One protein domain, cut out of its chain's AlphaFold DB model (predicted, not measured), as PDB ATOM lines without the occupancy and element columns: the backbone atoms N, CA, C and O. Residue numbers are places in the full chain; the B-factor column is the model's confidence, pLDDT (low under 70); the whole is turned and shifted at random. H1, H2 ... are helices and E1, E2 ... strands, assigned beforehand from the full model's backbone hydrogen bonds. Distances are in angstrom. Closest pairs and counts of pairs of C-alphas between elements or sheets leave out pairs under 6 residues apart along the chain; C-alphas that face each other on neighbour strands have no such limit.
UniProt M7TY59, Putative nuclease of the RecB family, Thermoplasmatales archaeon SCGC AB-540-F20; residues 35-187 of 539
ATOM      1  N   SER A  35      45.523  31.639 -22.836       89.06
ATOM      2  CA  SER A  35      46.381  30.468 -23.077       89.06
ATOM      3  C   SER A  35      45.664  29.384 -23.884       89.06
ATOM      4  O   SER A  35      46.210  28.877 -24.853       89.06
ATOM      5  N   SER A  36      44.418  29.062 -23.529       88.50
ATOM      6  CA  SER A  36      43.627  28.069 -24.263       88.50
ATOM      7  C   SER A  36      43.341  28.509 -25.701       88.50
ATOM      8  O   SER A  36      43.351  27.679 -26.603       88.50
ATOM      9  N   VAL A  37      43.108  29.806 -25.939       91.19
ATOM     10  CA  VAL A  37      42.915  30.334 -27.299       91.19
ATOM     11  C   VAL A  37      44.229  30.374 -28.087       91.19
ATOM     12  O   VAL A  37      44.203  30.121 -29.287       91.19
ATOM     13  N   LYS A  38      45.386  30.575 -27.440       93.31
ATOM     14  CA  LYS A  38      46.702  30.398 -28.079       93.31
ATOM     15  C   LYS A  38      46.911  28.962 -28.561       93.31
ATOM     16  O   LYS A  38      47.382  28.772 -29.679       93.31
ATOM     17  N   ASP A  39      46.516  27.963 -27.775       92.62
ATOM     18  CA  ASP A  39      46.598  26.557 -28.199       92.62
ATOM     19  C   ASP A  39      45.653  26.268 -29.375       92.62
ATOM     20  O   ASP A  39      46.036  25.584 -30.323       92.62
ATOM     21  N   ILE A  40      44.442  26.843 -29.360       93.19
ATOM     22  CA  ILE A  40      43.495  26.784 -30.487       93.19
ATOM     23  C   ILE A  40      44.112  27.424 -31.737       93.19
ATOM     24  O   ILE A  40      44.075  26.810 -32.799       93.19
ATOM     25  N   ARG A  41      44.716  28.614 -31.616       95.44
ATOM     26  CA  ARG A  41      45.417  29.306 -32.710       95.44
ATOM     27  C   ARG A  41      46.533  28.440 -33.293       95.44
ATOM     28  O   ARG A  41      46.583  28.267 -34.505       95.44
ATOM     29  N   LYS A  42      47.393  27.860 -32.450       96.06
ATOM     30  CA  LYS A  42      48.467  26.957 -32.897       96.06
ATOM     31  C   LYS A  42      47.905  25.730 -33.609       96.06
ATOM     32  O   LYS A  42      48.340  25.417 -34.706       96.06
ATOM     33  N   GLY A  43      46.890  25.083 -33.035       96.25
ATOM     34  CA  GLY A  43      46.244  23.938 -33.674       96.25
ATOM     35  C   GLY A  43      45.608  24.286 -35.021       96.25
ATOM     36  O   GLY A  43      45.643  23.472 -35.936       96.25
ATOM     37  N   LEU A  44      45.035  25.485 -35.164       96.88
ATOM     38  CA  LEU A  44      44.475  25.948 -36.433       96.88
ATOM     39  C   LEU A  44      45.570  26.210 -37.472       96.88
ATOM     40  O   LEU A  44      45.387  25.860 -38.632       96.88
ATOM     41  N   LYS A  45      46.717  26.762 -37.053       96.56
ATOM     42  CA  LYS A  45      47.889  26.942 -37.921       96.56
ATOM     43  C   LYS A  45      48.417  25.598 -38.420       96.56
ATOM     44  O   LYS A  45      48.604  25.444 -39.616       96.56
ATOM     45  N   GLU A  46      48.539  24.606 -37.538       96.19
ATOM     46  CA  GLU A  46      48.910  23.239 -37.930       96.19
ATOM     47  C   GLU A  46      47.907  22.633 -38.920       96.19
ATOM     48  O   GLU A  46      48.303  21.998 -39.889       96.19
ATOM     49  N   LEU A  47      46.602  22.840 -38.710       93.88
ATOM     50  CA  LEU A  47      45.581  22.387 -39.658       93.88
ATOM     51  C   LEU A  47      45.773  23.046 -41.037       93.88
ATOM     52  O   LEU A  47      45.700  22.354 -42.050       93.88
ATOM     53  N   SER A  48      46.024  24.362 -41.054       91.56
ATOM     54  CA  SER A  48      46.290  25.150 -42.264       91.56
ATOM     55  C   SER A  48      47.490  24.606 -43.024       91.56
ATOM     56  O   SER A  48      47.372  24.199 -44.176       91.56
ATOM     57  N   ASP A  49      48.638  24.550 -42.353       91.94
ATOM     58  CA  ASP A  49      49.918  24.236 -42.977       91.94
ATOM     59  C   ASP A  49      49.932  22.823 -43.546       91.94
ATOM     60  O   ASP A  49      50.428  22.613 -44.650       91.94
ATOM     61  N   TRP A  50      49.355  21.862 -42.824       90.25
ATOM     62  CA  TRP A  50      49.371  20.462 -43.236       90.25
ATOM     63  C   TRP A  50      48.351  20.114 -44.314       90.25
ATOM     64  O   TRP A  50      48.612  19.217 -45.112       90.25
ATOM     65  N   PHE A  51      47.173  20.742 -44.306       85.69
ATOM     66  CA  PHE A  51      46.039  20.229 -45.079       85.69
ATOM     67  C   PHE A  51      45.384  21.227 -46.032       85.69
ATOM     68  O   PHE A  51      44.477  20.828 -46.762       85.69
ATOM     69  N   ILE A  52      45.783  22.500 -45.995       81.38
ATOM     70  CA  ILE A  52      45.178  23.562 -46.808       81.38
ATOM     71  C   ILE A  52      46.258  24.296 -47.600       81.38
ATOM     72  O   ILE A  52      46.219  24.323 -48.823       81.38
ATOM     73  N   GLU A  53      47.245  24.867 -46.913       82.38
ATOM     74  CA  GLU A  53      48.289  25.680 -47.545       82.38
ATOM     75  C   GLU A  53      49.534  24.875 -47.942       82.38
ATOM     76  O   GLU A  53      50.399  25.407 -48.634       82.38
ATOM     77  N   HIS A  54      49.646  23.616 -47.500       82.38
ATOM     78  CA  HIS A  54      50.786  22.730 -47.775       82.38
ATOM     79  C   HIS A  54      52.153  23.365 -47.431       82.38
ATOM     80  O   HIS A  54      53.156  23.158 -48.113       82.38
ATOM     81  N   LYS A  55      52.211  24.134 -46.333       87.94
ATOM     82  CA  LYS A  55      53.411  24.821 -45.813       87.94
ATOM     83  C   LYS A  55      54.242  23.922 -44.889       87.94
ATOM     84  O   LYS A  55      54.675  24.342 -43.819       87.94
ATOM     85  N   VAL A  56      54.460  22.676 -45.295       86.50
ATOM     86  CA  VAL A  56      55.283  21.689 -44.574       86.50
ATOM     87  C   VAL A  56      56.480  21.268 -45.420       86.50
ATOM     88  O   VAL A  56      56.539  21.541 -46.618       86.50
ATOM     89  N   SER A  57      57.477  20.621 -44.812       90.62
ATOM     90  CA  SER A  57      58.635  20.140 -45.575       90.62
ATOM     91  C   SER A  57      58.248  19.019 -46.554       90.62
ATOM     92  O   SER A  57      57.326  18.244 -46.303       90.62
ATOM     93  N   THR A  58      58.997  18.858 -47.651       83.19
ATOM     94  CA  THR A  58      58.763  17.764 -48.617       83.19
ATOM     95  C   THR A  58      58.845  16.372 -47.972       83.19
ATOM     96  O   THR A  58      58.210  15.427 -48.437       83.19
ATOM     97  N   GLU A  59      59.648  16.212 -46.918       89.56
ATOM     98  CA  GLU A  59      59.738  14.957 -46.166       89.56
ATOM     99  C   GLU A  59      58.465  14.694 -45.356       89.56
ATOM    100  O   GLU A  59      57.922  13.591 -45.397       89.56
ATOM    101  N   GLU A  60      57.945  15.719 -44.684       90.44
ATOM    102  CA  GLU A  60      56.689  15.660 -43.937       90.44
ATOM    103  C   GLU A  60      55.481  15.405 -44.838       90.44
ATOM    104  O   GLU A  60      54.627  14.582 -44.501       90.44
ATOM    105  N   GLU A  61      55.436  16.038 -46.009       85.50
ATOM    106  CA  GLU A  61      54.392  15.800 -47.004       85.50
ATOM    107  C   GLU A  61      54.424  14.348 -47.497       85.50
ATOM    108  O   GLU A  61      53.404  13.660 -47.466       85.50
ATOM    109  N   LYS A  62      55.610  13.826 -47.844       84.75
ATOM    110  CA  LYS A  62      55.788  12.408 -48.207       84.75
ATOM    111  C   LYS A  62      55.385  11.470 -47.074       84.75
ATOM    112  O   LYS A  62      54.803  10.416 -47.328       84.75
ATOM    113  N   HIS A  63      55.706  11.824 -45.834       90.88
ATOM    114  CA  HIS A  63      55.335  11.045 -44.662       90.88
ATOM    115  C   HIS A  63      53.810  10.970 -44.506       90.88
ATOM    116  O   HIS A  63      53.259   9.877 -44.352       90.88
ATOM    117  N   PHE A  64      53.115  12.104 -44.628       90.06
ATOM    118  CA  PHE A  64      51.655  12.142 -44.619       90.06
ATOM    119  C   PHE A  64      51.049  11.370 -45.794       90.06
ATOM    120  O   PHE A  64      50.137  10.571 -45.590       90.06
ATOM    121  N   ASP A  65      51.581  11.537 -47.002       85.12
ATOM    122  CA  ASP A  65      51.130  10.820 -48.194       85.12
ATOM    123  C   ASP A  65      51.249   9.302 -48.028       85.12
ATOM    124  O   ASP A  65      50.305   8.563 -48.316       85.12
ATOM    125  N   ASN A  66      52.381   8.824 -47.509       87.44
ATOM    126  CA  ASN A  66      52.588   7.408 -47.210       87.44
ATOM    127  C   ASN A  66      51.618   6.913 -46.133       87.44
ATOM    128  O   ASN A  66      51.037   5.827 -46.265       87.44
ATOM    129  N   PHE A  67      51.400   7.720 -45.091       91.75
ATOM    130  CA  PHE A  67      50.431   7.422 -44.046       91.75
ATOM    131  C   PHE A  67      49.004   7.302 -44.610       91.75
ATOM    132  O   PHE A  67      48.280   6.354 -44.287       91.75
ATOM    133  N   TYR A  68      48.606   8.258 -45.452       86.62
ATOM    134  CA  TYR A  68      47.245   8.434 -45.948       86.62
ATOM    135  C   TYR A  68      46.898   7.458 -47.079       86.62
ATOM    136  O   TYR A  68      45.792   6.908 -47.100       86.62
ATOM    137  N   ARG A  69      47.822   7.228 -48.023       76.56
ATOM    138  CA  ARG A  69      47.582   6.437 -49.243       76.56
ATOM    139  C   ARG A  69      47.876   4.948 -49.081       76.56
ATOM    140  O   ARG A  69      47.328   4.154 -49.847       76.56
ATOM    141  N   GLY A  70      48.738   4.556 -48.144       66.50
ATOM    142  CA  GLY A  70      49.186   3.166 -48.035       66.50
ATOM    143  C   GLY A  70      49.666   2.614 -49.389       66.50
ATOM    144  O   GLY A  70      50.429   3.261 -50.101       66.50
ATOM    145  N   SER A  71      49.189   1.426 -49.782       52.03
ATOM    146  CA  SER A  71      49.497   0.773 -51.068       52.03
ATOM    147  C   SER A  71      48.390   0.942 -52.129       52.03
ATOM    148  O   SER A  71      47.968  -0.040 -52.742       52.03
ATOM    149  N   GLN A  72      47.843   2.148 -52.324       55.62
ATOM    150  CA  GLN A  72      46.770   2.372 -53.308       55.62
ATOM    151  C   GLN A  72      47.235   2.336 -54.781       55.62
ATOM    152  O   GLN A  72      48.372   2.672 -55.122       55.62
ATOM    153  N   THR A  73      46.308   1.932 -55.662       48.97
ATOM    154  CA  THR A  73      46.473   1.814 -57.122       48.97
ATOM    155  C   THR A  73      46.648   3.175 -57.811       48.97
ATOM    156  O   THR A  73      46.323   4.226 -57.260       48.97
ATOM    157  N   ILE A  74      47.146   3.163 -59.055       47.00
ATOM    158  CA  ILE A  74      47.424   4.354 -59.889       47.00
ATOM    159  C   ILE A  74      46.216   5.311 -59.978       47.00
ATOM    160  O   ILE A  74      46.400   6.524 -59.957       47.00
ATOM    161  N   LEU A  75      44.982   4.791 -59.981       36.47
ATOM    162  CA  LEU A  75      43.753   5.596 -60.007       36.47
ATOM    163  C   LEU A  75      43.553   6.426 -58.721       36.47
ATOM    164  O   LEU A  75      43.120   7.572 -58.794       36.47
ATOM    165  N   GLY A  76      43.936   5.893 -57.554       49.12
ATOM    166  CA  GLY A  76      43.931   6.635 -56.286       49.12
ATOM    167  C   GLY A  76      44.987   7.745 -56.250       49.12
ATOM    168  O   GLY A  76      44.729   8.827 -55.727       49.12
ATOM    169  N   LYS A  77      46.143   7.519 -56.897       47.81
ATOM    170  CA  LYS A  77      47.180   8.551 -57.084       47.81
ATOM    171  C   LYS A  77      46.695   9.695 -57.983       47.81
ATOM    172  O   LYS A  77      46.976  10.847 -57.674       47.81
ATOM    173  N   LEU A  78      45.940   9.384 -59.040       38.00
ATOM    174  CA  LEU A  78      45.414  10.361 -60.004       38.00
ATOM    175  C   LEU A  78      44.279  11.232 -59.433       38.00
ATOM    176  O   LEU A  78      44.178  12.415 -59.750       38.00
ATOM    177  N   ILE A  79      43.424  10.658 -58.578       44.84
ATOM    178  CA  ILE A  79      42.357  11.399 -57.889       44.84
ATOM    179  C   ILE A  79      42.961  12.386 -56.883       44.84
ATOM    180  O   ILE A  79      42.529  13.530 -56.822       44.84
ATOM    181  N   HIS A  80      43.993  11.973 -56.144       46.03
ATOM    182  CA  HIS A  80      44.679  12.855 -55.202       46.03
ATOM    183  C   HIS A  80      45.511  13.938 -55.910       46.03
ATOM    184  O   HIS A  80      45.493  15.082 -55.476       46.03
ATOM    185  N   SER A  81      46.155  13.635 -57.047       46.56
ATOM    186  CA  SER A  81      46.915  14.646 -57.797       46.56
ATOM    187  C   SER A  81      46.039  15.744 -58.414       46.56
ATOM    188  O   SER A  81      46.503  16.858 -58.618       46.56
ATOM    189  N   ARG A  82      44.760  15.450 -58.700       42.41
ATOM    190  CA  ARG A  82      43.757  16.457 -59.095       42.41
ATOM    191  C   ARG A  82      43.167  17.227 -57.901       42.41
ATOM    192  O   ARG A  82      42.515  18.241 -58.111       42.41
ATOM    193  N   LEU A  83      43.395  16.755 -56.672       44.69
ATOM    194  CA  LEU A  83      42.881  17.306 -55.410       44.69
ATOM    195  C   LEU A  83      43.978  17.928 -54.532       44.69
ATOM    196  O   LEU A  83      43.718  18.174 -53.358       44.69
ATOM    197  N   HIS A  84      45.165  18.233 -55.074       44.00
ATOM    198  CA  HIS A  84      46.283  18.874 -54.355       44.00
ATOM    199  C   HIS A  84      45.952  20.232 -53.680       44.00
ATOM    200  O   HIS A  84      46.846  20.853 -53.126       44.00
ATOM    201  N   GLY A  85      44.695  20.693 -53.706       47.59
ATOM    202  CA  GLY A  85      44.215  21.840 -52.932       47.59
ATOM    203  C   GLY A  85      43.105  21.553 -51.909       47.59
ATOM    204  O   GLY A  85      42.704  22.484 -51.222       47.59
ATOM    205  N   PHE A  86      42.566  20.326 -51.791       53.62
ATOM    206  CA  PHE A  86      41.401  20.052 -50.923       53.62
ATOM    207  C   PHE A  86      41.489  18.698 -50.215       53.62
ATOM    208  O   PHE A  86      40.912  17.691 -50.642       53.62
ATOM    209  N   GLN A  87      42.185  18.672 -49.079       69.50
ATOM    210  CA  GLN A  87      42.210  17.508 -48.200       69.50
ATOM    211  C   GLN A  87      40.830  17.279 -47.548       69.50
ATOM    212  O   GLN A  87      40.167  18.199 -47.066       69.50
ATOM    213  N   ILE A  88      40.388  16.018 -47.490       74.62
ATOM    214  CA  ILE A  88      39.098  15.637 -46.894       74.62
ATOM    215  C   ILE A  88      39.260  15.377 -45.392       74.62
ATOM    216  O   ILE A  88      40.187  14.692 -44.962       74.62
ATOM    217  N   TRP A  89      38.306  15.843 -44.580       83.56
ATOM    218  CA  TRP A  89      38.241  15.508 -43.155       83.56
ATOM    219  C   TRP A  89      37.643  14.109 -42.914       83.56
ATOM    220  O   TRP A  89      36.433  13.944 -42.722       83.56
ATOM    221  N   ASP A  90      38.496  13.083 -42.897       85.25
ATOM    222  CA  ASP A  90      38.129  11.683 -42.645       85.25
ATOM    223  C   ASP A  90      38.828  11.087 -41.401       85.25
ATOM    224  O   ASP A  90      39.456  11.795 -40.614       85.25
ATOM    225  N   ASN A  91      38.694   9.774 -41.178       89.69
ATOM    226  CA  ASN A  91      39.333   9.105 -40.037       89.69
ATOM    227  C   ASN A  91      40.868   9.114 -40.113       89.69
ATOM    228  O   ASN A  91      41.518   9.138 -39.067       89.69
ATOM    229  N   LYS A  92      41.442   9.089 -41.321       90.75
ATOM    230  CA  LYS A  92      42.891   9.095 -41.537       90.75
ATOM    231  C   LYS A  92      43.445  10.467 -41.179       90.75
ATOM    232  O   LYS A  92      44.310  10.566 -40.313       90.75
ATOM    233  N   THR A  93      42.869  11.524 -41.751       90.25
ATOM    234  CA  THR A  93      43.242  12.913 -41.463       90.25
ATOM    235  C   THR A  93      43.023  13.253 -39.991       90.25
ATOM    236  O   THR A  93      43.892  13.858 -39.376       90.25
ATOM    237  N   GLN A  94      41.933  12.792 -39.366       93.31
ATOM    238  CA  GLN A  94      41.717  12.983 -37.925       93.31
ATOM    239  C   GLN A  94      42.810  12.333 -37.064       93.31
ATOM    240  O   GLN A  94      43.258  12.932 -36.081       93.31
ATOM    241  N   LEU A  95      43.227  11.105 -37.391       95.69
ATOM    242  CA  LEU A  95      44.285  10.423 -36.645       95.69
ATOM    243  C   LEU A  95      45.630  11.128 -36.838       95.69
ATOM    244  O   LEU A  95      46.314  11.402 -35.855       95.69
ATOM    245  N   TYR A  96      45.966  11.484 -38.077       95.94
ATOM    246  CA  TYR A  96      47.218  12.167 -38.385       95.94
ATOM    247  C   TYR A  96      47.286  13.571 -37.774       95.94
ATOM    248  O   TYR A  96      48.287  13.940 -37.172       95.94
ATOM    249  N   PHE A  97      46.187  14.328 -37.813       95.56
ATOM    250  CA  PHE A  97      46.110  15.616 -37.128       95.56
ATOM    251  C   PHE A  97      46.256  15.467 -35.612       95.56
ATOM    252  O   PHE A  97      46.918  16.272 -34.972       95.56
ATOM    253  N   THR A  98      45.710  14.401 -35.018       95.69
ATOM    254  CA  THR A  98      45.941  14.109 -33.592       95.69
ATOM    255  C   THR A  98      47.424  13.836 -33.316       95.69
ATOM    256  O   THR A  98      47.943  14.321 -32.315       95.69
ATOM    257  N   TYR A  99      48.120  13.123 -34.205       95.44
ATOM    258  CA  TYR A  99      49.569  12.935 -34.118       95.44
ATOM    259  C   TYR A  99      50.330  14.275 -34.188       95.44
ATOM    260  O   TYR A  99      51.163  14.536 -33.322       95.44
ATOM    261  N   ILE A 100      49.978  15.162 -35.127       95.75
ATOM    262  CA  ILE A 100      50.561  16.513 -35.245       95.75
ATOM    263  C   ILE A 100      50.347  17.325 -33.959       95.75
ATOM    264  O   ILE A 100      51.288  17.906 -33.418       95.75
ATOM    265  N   LEU A 101      49.124  17.326 -33.417       94.94
ATOM    266  CA  LEU A 101      48.805  18.042 -32.179       94.94
ATOM    267  C   LEU A 101      49.667  17.563 -30.997       94.94
ATOM    268  O   LEU A 101      50.061  18.377 -30.163       94.94
ATOM    269  N   GLU A 102      49.962  16.265 -30.893       92.31
ATOM    270  CA  GLU A 102      50.833  15.738 -29.830       92.31
ATOM    271  C   GLU A 102      52.308  16.048 -30.091       92.31
ATOM    272  O   GLU A 102      52.989  16.482 -29.164       92.31
ATOM    273  N   LYS A 103      52.790  15.897 -31.337       92.50
ATOM    274  CA  LYS A 103      54.158  16.272 -31.747       92.50
ATOM    275  C   LYS A 103      54.473  17.717 -31.344       92.50
ATOM    276  O   LYS A 103      55.561  17.998 -30.850       92.50
ATOM    277  N   ASN A 104      53.483  18.602 -31.466       93.31
ATOM    278  CA  ASN A 104      53.582  20.021 -31.132       93.31
ATOM    279  C   ASN A 104      53.150  20.374 -29.694       93.31
ATOM    280  O   ASN A 104      52.995  21.549 -29.364       93.31
ATOM    281  N   ASN A 105      52.977  19.380 -28.813       92.00
ATOM    282  CA  ASN A 105      52.616  19.549 -27.398       92.00
ATOM    283  C   ASN A 105      51.302  20.323 -27.148       92.00
ATOM    284  O   ASN A 105      51.120  20.917 -26.085       92.00
ATOM    285  N   LEU A 106      50.365  20.304 -28.099       90.31
ATOM    286  CA  LEU A 106      49.050  20.955 -27.984       90.31
ATOM    287  C   LEU A 106      48.014  20.077 -27.276       90.31
ATOM    288  O   LEU A 106      46.951  20.540 -26.864       90.31
ATOM    289  N   ILE A 107      48.312  18.788 -27.144       87.62
ATOM    290  CA  ILE A 107      47.501  17.813 -26.422       87.62
ATOM    291  C   ILE A 107      48.403  16.929 -25.569       87.62
ATOM    292  O   ILE A 107      49.610  16.853 -25.774       87.62
ATOM    293  N   SER A 108      47.804  16.260 -24.585       73.81
ATOM    294  CA  SER A 108      48.518  15.291 -23.766       73.81
ATOM    295  C   SER A 108      47.651  14.085 -23.451       73.81
ATOM    296  O   SER A 108      46.508  14.211 -23.001       73.81
ATOM    297  N   ALA A 109      48.229  12.898 -23.612       68.19
ATOM    298  CA  ALA A 109      47.601  11.646 -23.212       68.19
ATOM    299  C   ALA A 109      47.739  11.314 -21.712       68.19
ATOM    300  O   ALA A 109      47.204  10.295 -21.281       68.19
ATOM    301  N   LYS A 110      48.384  12.167 -20.896       64.00
ATOM    302  CA  LYS A 110      48.671  11.905 -19.465       64.00
ATOM    303  C   LYS A 110      47.438  11.605 -18.599       64.00
ATOM    304  O   LYS A 110      47.564  10.949 -17.577       64.00
ATOM    305  N   ASN A 111      46.252  12.051 -19.016       68.81
ATOM    306  CA  ASN A 111      44.997  11.810 -18.293       68.81
ATOM    307  C   ASN A 111      44.319  10.470 -18.653       68.81
ATOM    308  O   ASN A 111      43.208  10.205 -18.196       68.81
ATOM    309  N   ARG A 112      44.929   9.644 -19.517       75.25
ATOM    310  CA  ARG A 112      44.415   8.315 -19.891       75.25
ATOM    311  C   ARG A 112      44.884   7.263 -18.880       75.25
ATOM    312  O   ARG A 112      45.930   7.425 -18.259       75.25
ATOM    313  N   SER A 113      44.137   6.163 -18.739       81.00
ATOM    314  CA  SER A 113      44.594   5.033 -17.916       81.00
ATOM    315  C   SER A 113      45.939   4.497 -18.435       81.00
ATOM    316  O   SER A 113      46.182   4.575 -19.645       81.00
ATOM    317  N   PRO A 114      46.807   3.925 -17.577       84.00
ATOM    318  CA  PRO A 114      48.137   3.458 -17.985       84.00
ATOM    319  C   PRO A 114      48.118   2.507 -19.191       84.00
ATOM    320  O   PRO A 114      48.939   2.619 -20.101       84.00
ATOM    321  N   GLU A 115      47.131   1.611 -19.247       82.94
ATOM    322  CA  GLU A 115      46.954   0.660 -20.348       82.94
ATOM    323  C   GLU A 115      46.611   1.346 -21.676       82.94
ATOM    324  O   GLU A 115      47.189   1.028 -22.719       82.94
ATOM    325  N   ILE A 116      45.685   2.310 -21.647       80.31
ATOM    326  CA  ILE A 116      45.294   3.072 -22.838       80.31
ATOM    327  C   ILE A 116      46.440   3.995 -23.256       80.31
ATOM    328  O   ILE A 116      46.695   4.140 -24.449       80.31
ATOM    329  N   PHE A 117      47.155   4.585 -22.298       85.50
ATOM    330  CA  PHE A 117      48.316   5.430 -22.554       85.50
ATOM    331  C   PHE A 117      49.424   4.662 -23.286       85.50
ATOM    332  O   PHE A 117      49.936   5.150 -24.291       85.50
ATOM    333  N   LYS A 118      49.738   3.429 -22.860       87.69
ATOM    334  CA  LYS A 118      50.731   2.581 -23.537       87.69
ATOM    335  C   LYS A 118      50.346   2.297 -24.992       87.69
ATOM    336  O   LYS A 118      51.184   2.414 -25.881       87.69
ATOM    337  N   LYS A 119      49.075   1.963 -25.246       86.19
ATOM    338  CA  LYS A 119      48.565   1.743 -26.613       86.19
ATOM    339  C   LYS A 119      48.589   3.023 -27.449       86.19
ATOM    340  O   LYS A 119      48.978   2.976 -28.607       86.19
ATOM    341  N   TYR A 120      48.210   4.155 -26.857       88.56
ATOM    342  CA  TYR A 120      48.246   5.469 -27.499       88.56
ATOM    343  C   TYR A 120      49.664   5.832 -27.956       88.56
ATOM    344  O   TYR A 120      49.851   6.193 -29.112       88.56
ATOM    345  N   ARG A 121      50.662   5.674 -27.073       91.00
ATOM    346  CA  ARG A 121      52.075   5.920 -27.397       91.00
ATOM    347  C   ARG A 121      52.551   5.042 -28.545       91.00
ATOM    348  O   ARG A 121      53.046   5.579 -29.524       91.00
ATOM    349  N   LYS A 122      52.281   3.735 -28.476       94.00
ATOM    350  CA  LYS A 122      52.696   2.794 -29.523       94.00
ATOM    351  C   LYS A 122      52.132   3.157 -30.903       94.00
ATOM    352  O   LYS A 122      52.854   3.091 -31.885       94.00
ATOM    353  N   VAL A 123      50.866   3.581 -30.980       95.06
ATOM    354  CA  VAL A 123      50.268   4.037 -32.250       95.06
ATOM    355  C   VAL A 123      50.996   5.262 -32.806       95.06
ATOM    356  O   VAL A 123      51.149   5.367 -34.015       95.06
ATOM    357  N   PHE A 124      51.438   6.195 -31.963       94.44
ATOM    358  CA  PHE A 124      52.134   7.399 -32.428       94.44
ATOM    359  C   PHE A 124      53.584   7.135 -32.806       94.44
ATOM    360  O   PHE A 124      54.033   7.683 -33.807       94.44
ATOM    361  N   ASP A 125      54.273   6.278 -32.053       95.69
ATOM    362  CA  ASP A 125      55.611   5.807 -32.408       95.69
ATOM    363  C   ASP A 125      55.551   5.105 -33.784       95.69
ATOM    364  O   ASP A 125      56.307   5.436 -34.689       95.69
ATOM    365  N   ASP A 126      54.541   4.258 -34.008       97.00
ATOM    366  CA  ASP A 126      54.302   3.609 -35.299       97.00
ATOM    367  C   ASP A 126      53.971   4.590 -36.443       97.00
ATOM    368  O   ASP A 126      54.379   4.368 -37.585       97.00
ATOM    369  N   ILE A 127      53.203   5.657 -36.172       96.06
ATOM    370  CA  ILE A 127      52.955   6.719 -37.160       96.06
ATOM    371  C   ILE A 127      54.276   7.399 -37.506       96.06
ATOM    372  O   ILE A 127      54.551   7.562 -38.684       96.06
ATOM    373  N   GLN A 128      55.085   7.750 -36.505       95.44
ATOM    374  CA  GLN A 128      56.390   8.390 -36.679       95.44
ATOM    375  C   GLN A 128      57.392   7.502 -37.436       95.44
ATOM    376  O   GLN A 128      58.227   8.013 -38.176       95.44
ATOM    377  N   GLU A 129      57.300   6.180 -37.287       95.88
ATOM    378  CA  GLU A 129      58.067   5.192 -38.059       95.88
ATOM    379  C   GLU A 129      57.533   4.990 -39.496       95.88
ATOM    380  O   GLU A 129      58.055   4.167 -40.253       95.88
ATOM    381  N   GLY A 130      56.492   5.727 -39.902       93.44
ATOM    382  CA  GLY A 130      55.947   5.709 -41.258       93.44
ATOM    383  C   GLY A 130      54.939   4.590 -41.538       93.44
ATOM    384  O   GLY A 130      54.713   4.242 -42.705       93.44
ATOM    385  N   LYS A 131      54.308   3.985 -40.516       95.12
ATOM    386  CA  LYS A 131      53.221   3.017 -40.757       95.12
ATOM    387  C   LYS A 131      51.997   3.712 -41.366       95.12
ATOM    388  O   LYS A 131      51.523   4.729 -40.868       95.12
ATOM    389  N   SER A 132      51.427   3.102 -42.412       94.69
ATOM    390  CA  SER A 132      50.186   3.592 -43.023       94.69
ATOM    391  C   SER A 132      48.962   3.356 -42.147       94.69
ATOM    392  O   SER A 132      48.931   2.432 -41.326       94.69
ATOM    393  N   TYR A 133      47.913   4.148 -42.375       94.06
ATOM    394  CA  TYR A 133      46.648   4.002 -41.665       94.06
ATOM    395  C   TYR A 133      46.068   2.581 -41.788       94.06
ATOM    396  O   TYR A 133      45.589   2.034 -40.800       94.06
ATOM    397  N   GLU A 134      46.152   1.939 -42.959       93.19
ATOM    398  CA  GLU A 134      45.639   0.572 -43.159       93.19
ATOM    399  C   GLU A 134      46.385  -0.458 -42.301       93.19
ATOM    400  O   GLU A 134      45.772  -1.379 -41.755       93.19
ATOM    401  N   LYS A 135      47.708  -0.300 -42.156       95.06
ATOM    402  CA  LYS A 135      48.515  -1.175 -41.295       95.06
ATOM    403  C   LYS A 135      48.129  -0.988 -39.831       95.06
ATOM    404  O   LYS A 135      47.929  -1.978 -39.127       95.06
ATOM    405  N   LEU A 136      47.965   0.262 -39.399       95.88
ATOM    406  CA  LEU A 136      47.516   0.584 -38.047       95.88
ATOM    407  C   LEU A 136      46.112   0.038 -37.776       95.88
ATOM    408  O   LEU A 136      45.868  -0.522 -36.711       95.88
ATOM    409  N   GLU A 137      45.181   0.163 -38.725       95.00
ATOM    410  CA  GLU A 137      43.815  -0.342 -38.563       95.00
ATOM    411  C   GLU A 137      43.802  -1.867 -38.411       95.00
ATOM    412  O   GLU A 137      43.071  -2.382 -37.565       95.00
ATOM    413  N   LYS A 138      44.655  -2.578 -39.160       95.19
ATOM    414  CA  LYS A 138      44.826  -4.033 -39.038       95.19
ATOM    415  C   LYS A 138      45.439  -4.448 -37.696       95.19
ATOM    416  O   LYS A 138      45.027  -5.462 -37.143       95.19
ATOM    417  N   GLU A 139      46.414  -3.696 -37.182       95.88
ATOM    418  CA  GLU A 139      47.125  -4.025 -35.936       95.88
ATOM    419  C   GLU A 139      46.321  -3.658 -34.674       95.88
ATOM    420  O   GLU A 139      46.266  -4.430 -33.719       95.88
ATOM    421  N   TYR A 140      45.675  -2.490 -34.668       94.75
ATOM    422  CA  TYR A 140      45.068  -1.892 -33.472       94.75
ATOM    423  C   TYR A 140      43.538  -1.885 -33.476       94.75
ATOM    424  O   TYR A 140      42.915  -1.701 -32.427       94.75
ATOM    425  N   GLY A 141      42.926  -2.080 -34.643       94.56
ATOM    426  CA  GLY A 141      41.486  -2.013 -34.832       94.56
ATOM    427  C   GLY A 141      40.946  -0.582 -34.931       94.56
ATOM    428  O   GLY A 141      41.369   0.350 -34.242       94.56
ATOM    429  N   LYS A 142      39.910  -0.424 -35.758       94.06
ATOM    430  CA  LYS A 142      39.266   0.863 -36.067       94.06
ATOM    431  C   LYS A 142      38.780   1.638 -34.841       94.06
ATOM    432  O   LYS A 142      38.894   2.861 -34.801       94.06
ATOM    433  N   LYS A 143      38.233   0.938 -33.840       93.75
ATOM    434  CA  LYS A 143      37.681   1.563 -32.626       93.75
ATOM    435  C   LYS A 143      38.759   2.311 -31.841       93.75
ATOM    436  O   LYS A 143      38.553   3.465 -31.483       93.75
ATOM    437  N   LEU A 144      39.913   1.680 -31.623       91.75
ATOM    438  CA  LEU A 144      41.000   2.294 -30.868       91.75
ATOM    439  C   LEU A 144      41.550   3.525 -31.597       91.75
ATOM    440  O   LEU A 144      41.689   4.576 -30.979       91.75
ATOM    441  N   LEU A 145      41.796   3.427 -32.908       94.81
ATOM    442  CA  LEU A 145      42.260   4.567 -33.708       94.81
ATOM    443  C   LEU A 145      41.261   5.728 -33.681       94.81
ATOM    444  O   LEU A 145      41.647   6.885 -33.510       94.81
ATOM    445  N   TYR A 146      39.965   5.418 -33.773       93.00
ATOM    446  CA  TYR A 146      38.912   6.413 -33.636       93.00
ATOM    447  C   TYR A 146      38.957   7.102 -32.266       93.00
ATOM    448  O   TYR A 146      38.881   8.329 -32.212       93.00
ATOM    449  N   ASP A 147      39.121   6.360 -31.170       90.69
ATOM    450  CA  ASP A 147      39.187   6.902 -29.803       90.69
ATOM    451  C   ASP A 147      40.468   7.720 -29.542       90.69
ATOM    452  O   ASP A 147      40.456   8.709 -28.798       90.69
ATOM    453  N   ILE A 148      41.585   7.344 -30.168       91.19
ATOM    454  CA  ILE A 148      42.833   8.122 -30.163       91.19
ATOM    455  C   ILE A 148      42.602   9.472 -30.849       91.19
ATOM    456  O   ILE A 148      42.932  10.510 -30.274       91.19
ATOM    457  N   ALA A 149      41.917   9.472 -31.996       93.06
ATOM    458  CA  ALA A 149      41.631  10.659 -32.802       93.06
ATOM    459  C   ALA A 149      40.586  11.635 -32.203       93.06
ATOM    460  O   ALA A 149      40.136  12.579 -32.859       93.06
ATOM    461  N   ALA A 150      40.161  11.432 -30.950       90.75
ATOM    462  CA  ALA A 150      39.170  12.282 -30.287       90.75
ATOM    463  C   ALA A 150      39.615  13.748 -30.150       90.75
ATOM    464  O   ALA A 150      38.777  14.647 -30.213       90.75
ATOM    465  N   ASN A 151      40.917  14.003 -29.998       90.00
ATOM    466  CA  ASN A 151      41.427  15.364 -29.853       90.00
ATOM    467  C   ASN A 151      41.296  16.179 -31.144       90.00
ATOM    468  O   ASN A 151      40.809  17.306 -31.075       90.00
ATOM    469  N   ALA A 152      41.602  15.601 -32.311       92.31
ATOM    470  CA  ALA A 152      41.332  16.245 -33.597       92.31
ATOM    471  C   ALA A 152      39.855  16.642 -33.738       92.31
ATOM    472  O   ALA A 152      39.539  17.765 -34.125       92.31
ATOM    473  N   ARG A 153      38.925  15.761 -33.342       91.00
ATOM    474  CA  ARG A 153      37.484  16.075 -33.350       91.00
ATOM    475  C   ARG A 153      37.109  17.188 -32.368       91.00
ATOM    476  O   ARG A 153      36.226  17.986 -32.677       91.00
ATOM    477  N   ASN A 154      37.766  17.258 -31.210       89.19
ATOM    478  CA  ASN A 154      37.560  18.338 -30.245       89.19
ATOM    479  C   ASN A 154      38.024  19.689 -30.805       89.19
ATOM    480  O   ASN A 154      37.251  20.645 -30.742       89.19
ATOM    481  N   PHE A 155      39.223  19.752 -31.399       91.81
ATOM    482  CA  PHE A 155      39.724  20.947 -32.087       91.81
ATOM    483  C   PHE A 155      38.794  21.352 -33.232       91.81
ATOM    484  O   PHE A 155      38.312  22.479 -33.244       91.81
ATOM    485  N   LYS A 156      38.409  20.408 -34.100       90.31
ATOM    486  CA  LYS A 156      37.436  20.639 -35.178       90.31
ATOM    487  C   LYS A 156      36.131  21.245 -34.679       90.31
ATOM    488  O   LYS A 156      35.622  22.201 -35.252       90.31
ATOM    489  N   ASN A 157      35.581  20.704 -33.593       87.94
ATOM    490  CA  ASN A 157      34.357  21.226 -32.996       87.94
ATOM    491  C   ASN A 157      34.541  22.645 -32.433       87.94
ATOM    492  O   ASN A 157      33.606  23.436 -32.501       87.94
ATOM    493  N   ILE A 158      35.714  22.980 -31.889       89.31
ATOM    494  CA  ILE A 158      36.026  24.342 -31.440       89.31
ATOM    495  C   ILE A 158      36.163  25.283 -32.638       89.31
ATOM    496  O   ILE A 158      35.516  26.324 -32.633       89.31
ATOM    497  N   PHE A 159      36.928  24.907 -33.666       91.81
ATOM    498  CA  PHE A 159      37.120  25.734 -34.856       91.81
ATOM    499  C   PHE A 159      35.790  26.071 -35.524       91.81
ATOM    500  O   PHE A 159      35.517  27.240 -35.762       91.81
ATOM    501  N   SER A 160      34.913  25.084 -35.727       87.44
ATOM    502  CA  SER A 160      33.598  25.345 -36.321       87.44
ATOM    503  C   SER A 160      32.714  26.196 -35.411       87.44
ATOM    504  O   SER A 160      32.094  27.147 -35.872       87.44
ATOM    505  N   LYS A 161      32.676  25.915 -34.102       86.12
ATOM    506  CA  LYS A 161      31.849  26.693 -33.164       86.12
ATOM    507  C   LYS A 161      32.341  28.105 -32.913       86.12
ATOM    508  O   LYS A 161      31.552  28.906 -32.444       86.12
ATOM    509  N   LEU A 162      33.611  28.396 -33.159       89.69
ATOM    510  CA  LEU A 162      34.150  29.749 -33.094       89.69
ATOM    511  C   LEU A 162      34.227  30.411 -34.470       89.69
ATOM    512  O   LEU A 162      34.686  31.540 -34.544       89.69
ATOM    513  N   GLY A 163      33.755  29.750 -35.533       90.75
ATOM    514  CA  GLY A 163      33.779  30.303 -36.885       90.75
ATOM    515  C   GLY A 163      35.195  30.476 -37.429       90.75
ATOM    516  O   GLY A 163      35.426  31.387 -38.201       90.75
ATOM    517  N   PHE A 164      36.160  29.658 -37.008       93.75
ATOM    518  CA  PHE A 164      37.547  29.730 -37.489       93.75
ATOM    519  C   PHE A 164      37.831  28.777 -38.651       93.75
ATOM    520  O   PHE A 164      38.701  29.031 -39.472       93.75
ATOM    521  N   ALA A 165      37.127  27.648 -38.702       90.31
ATOM    522  CA  ALA A 165      37.228  26.715 -39.813       90.31
ATOM    523  C   ALA A 165      35.939  25.921 -39.970       90.31
ATOM    524  O   ALA A 165      35.308  25.509 -38.983       90.31
ATOM    525  N   TRP A 166      35.597  25.630 -41.214       84.00
ATOM    526  CA  TRP A 166      34.499  24.751 -41.560       84.00
ATOM    527  C   TRP A 166      35.046  23.476 -42.192       84.00
ATOM    528  O   TRP A 166      35.919  23.487 -43.055       84.00
ATOM    529  N   MET A 167      34.579  22.345 -41.674       79.06
ATOM    530  CA  MET A 167      34.994  21.026 -42.131       79.06
ATOM    531  C   MET A 167      33.776  20.122 -42.122       79.06
ATOM    532  O   MET A 167      33.221  19.795 -41.056       79.06
ATOM    533  N   GLU A 168      33.380  19.698 -43.311       69.75
ATOM    534  CA  GLU A 168      32.309  18.743 -43.508       69.75
ATOM    535  C   GLU A 168      32.833  17.457 -44.140       69.75
ATOM    536  O   GLU A 168      33.883  17.385 -44.784       69.75
ATOM    537  N   LYS A 169      32.126  16.368 -43.844       60.75
ATOM    538  CA  LYS A 169      32.551  15.047 -44.281       60.75
ATOM    539  C   LYS A 169      32.367  14.975 -45.798       60.75
ATOM    540  O   LYS A 169      31.240  15.058 -46.272       60.75
ATOM    541  N   ASN A 170      33.454  14.729 -46.527       52.56
ATOM    542  CA  ASN A 170      33.481  14.580 -47.991       52.56
ATOM    543  C   ASN A 170      33.233  15.868 -48.809       52.56
ATOM    544  O   ASN A 170      32.872  15.759 -49.984       52.56
ATOM    545  N   THR A 171      33.393  17.055 -48.216       54.69
ATOM    546  CA  THR A 171      33.264  18.352 -48.917       54.69
ATOM    547  C   THR A 171      34.547  19.183 -48.896       54.69
ATOM    548  O   THR A 171      34.750  19.956 -49.816       54.69
ATOM    549  N   GLY A 172      35.442  18.966 -47.925       67.50
ATOM    550  CA  GLY A 172      36.736  19.654 -47.834       67.50
ATOM    551  C   GLY A 172      36.959  20.274 -46.455       67.50
ATOM    552  O   GLY A 172      36.127  20.131 -45.551       67.50
ATOM    553  N   MET A 173      38.110  20.916 -46.282       79.75
ATOM    554  CA  MET A 173      38.459  21.690 -45.094       79.75
ATOM    555  C   MET A 173      38.784  23.116 -45.505       79.75
ATOM    556  O   MET A 173      39.570  23.319 -46.423       79.75
ATOM    557  N   PHE A 174      38.208  24.077 -44.791       79.81
ATOM    558  CA  PHE A 174      38.320  25.488 -45.125       79.81
ATOM    559  C   PHE A 174      38.588  26.287 -43.859       79.81
ATOM    560  O   PHE A 174      37.937  26.071 -42.829       79.81
ATOM    561  N   ILE A 175      39.541  27.208 -43.934       87.19
ATOM    562  CA  ILE A 175      39.750  28.225 -42.906       87.19
ATOM    563  C   ILE A 175      38.955  29.451 -43.341       87.19
ATOM    564  O   ILE A 175      38.978  29.837 -44.502       87.19
ATOM    565  N   THR A 176      38.184  30.005 -42.415       90.06
ATOM    566  CA  THR A 176      37.381  31.207 -42.669       90.06
ATOM    567  C   THR A 176      38.274  32.445 -42.613       90.06
ATOM    568  O   THR A 176      39.341  32.389 -42.003       90.06
ATOM    569  N   SER A 177      37.832  33.598 -43.114       90.38
ATOM    570  CA  SER A 177      38.634  34.831 -43.007       90.38
ATOM    571  C   SER A 177      38.936  35.226 -41.548       90.38
ATOM    572  O   SER A 177      40.016  35.730 -41.232       90.38
ATOM    573  N   THR A 178      38.040  34.909 -40.601       95.12
ATOM    574  CA  THR A 178      38.335  35.044 -39.161       95.12
ATOM    575  C   THR A 178      39.430  34.072 -38.711       95.12
ATOM    576  O   THR A 178      40.286  34.434 -37.902       95.12
ATOM    577  N   GLY A 179      39.411  32.834 -39.204       95.31
ATOM    578  CA  GLY A 179      40.446  31.842 -38.933       95.31
ATOM    579  C   GLY A 179      41.808  32.236 -39.497       95.31
ATOM    580  O   GLY A 179      42.800  32.133 -38.779       95.31
ATOM    581  N   GLU A 180      41.848  32.758 -40.722       94.12
ATOM    582  CA  GLU A 180      43.053  33.299 -41.360       94.12
ATOM    583  C   GLU A 180      43.629  34.432 -40.513       94.12
ATOM    584  O   GLU A 180      44.794  34.395 -40.114       94.12
ATOM    585  N   ARG A 181      42.777  35.378 -40.103       95.56
ATOM    586  CA  ARG A 181      43.162  36.462 -39.193       95.56
ATOM    587  C   ARG A 181      43.668  35.949 -37.841       95.56
ATOM    588  O   ARG A 181      44.541  36.571 -37.228       95.56
ATOM    589  N   LEU A 182      43.113  34.841 -37.343       96.50
ATOM    590  CA  LEU A 182      43.548  34.226 -36.091       96.50
ATOM    591  C   LEU A 182      44.935  33.613 -36.203       96.50
ATOM    592  O   LEU A 182      45.625  33.604 -35.189       96.50
ATOM    593  N   ILE A 183      45.346  33.098 -37.357       96.31
ATOM    594  CA  ILE A 183      46.652  32.446 -37.534       96.31
ATOM    595  C   ILE A 183      47.705  33.348 -38.184       96.31
ATOM    596  O   ILE A 183      48.886  33.013 -38.129       96.31
ATOM    597  N   GLU A 184      47.293  34.503 -38.712       94.19
ATOM    598  CA  GLU A 184      48.155  35.552 -39.261       94.19
ATOM    599  C   GLU A 184      49.297  35.905 -38.299       94.19
ATOM    600  O   GLU A 184      49.077  36.123 -37.097       94.19
ATOM    601  N   GLU A 185      50.523  35.955 -38.820       92.62
ATOM    602  CA  GLU A 185      51.716  36.295 -38.051       92.62
ATOM    603  C   GLU A 185      51.646  37.732 -37.525       92.62
ATOM    604  O   GLU A 185      51.425  38.691 -38.260       92.62
ATOM    605  N   VAL A 186      51.847  37.881 -36.217       93.69
ATOM    606  CA  VAL A 186      51.906  39.171 -35.526       93.69
ATOM    607  C   VAL A 186      53.042  39.126 -34.511       93.69
ATOM    608  O   VAL A 186      53.468  38.044 -34.101       93.69
ATOM    609  N   LYS A 187      53.532  40.293 -34.078       94.94
ATOM    610  CA  LYS A 187      54.529  40.364 -33.000       94.94
ATOM    611  C   LYS A 187      53.986  39.694 -31.730       94.94
ATOM    612  O   LYS A 187      52.799  39.830 -31.431       94.94
TER     613      LYS A 187
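AT A GLANCE: This is residues 35 to 187 of the 539 residues of the protein "Putative nuclease of the RecB family" of Thermoplasmatales archaeon SCGC AB-540-F20 (UniProt M7TY59). H4 lies in the middle of a body built mostly of helices, with H1 packed on it at a steep angle and H8 packed on both. The short strand hairpin of E1 and E2, with H9, lies by H1 and H8; away from these, H5, H6 and H7 gather near H4, and H3, the element farthest from the middle, touches no helix. The printed part has 153 residues with nine named helices and two named strands, in the order H1 H2 H3 H4 H5 H6 H7 H8 E1 E2 H9; the sheet is E1 - E2, antiparallel, and the class is mostly helix. The whole is compact, with a radius of gyration of the C-alphas of 15.4 A, and spans 42 by 42 by 27 A.

HOW THE PARTS SIT: H1, residues 35 to 51, touches H4, residues 91 to 103, with residues 43 to 47 alone, at a steep tilt of 53 degrees, opposite ways; the closest C-alphas are those of Gly 43 and Leu 101, 6.6 A apart. H2, residues 58 to 69, only just touches H4, with 3 pairs of C-alphas within 8 A, the closest being those of Tyr 68 and Lys 92 at 6.2 A. H3, residues 74 to 81, is near H2 and apart from H4. H5, residues 114 to 128, and H6, residues 133 to 140, form a helical hairpin and only just touch, with 3 pairs of C-alphas within 8 A; the closest are those of Val 123 and Leu 136, 7.3 A apart. H7, residues 142 to 148, touches H4 at a shallow tilt of 31 degrees, the same way, with the C-alphas of Leu 95 and Leu 145 closest at 6.9 A. H8, residues 150 to 161, touches H4 with residues 150 to 153 alone, about perpendicular at 84 degrees; the closest C-alphas are those of Thr 98 and Ala 152, 5.1 A apart. E1, residues 165 to 168, and E2, residues 172 to 175, form an antiparallel hairpin, with N 166 and O 174 within hydrogen-bond range at 2.9 A. H9, residues 177 to 183, touches H1, with the C-alphas of Lys 45 and Ile 183 closest at 5.7 A. In each of the nine helices every O i to N i+4 pair is within hydrogen-bond range.

IN THESE COORDINATES: H1 begins at C-alpha 35, (46.381, 30.468, -23.077), and is 24.3 A long. H2 measures 15.9 A, H4 18.4 A, H5 21.0 A and H8 16.4 A. H9 ends at C-alpha 183, (46.652, 32.446, -37.534).

THE WHOLE: The C-alphas farthest apart are those of Thr 73 and Lys 187, at 46.2 A. The printed part has no cut and no long link. The mean pLDDT of the printed part is 84.2; residues 70 to 87, 109 to 111 and 168 to 172 include the 26 under 70.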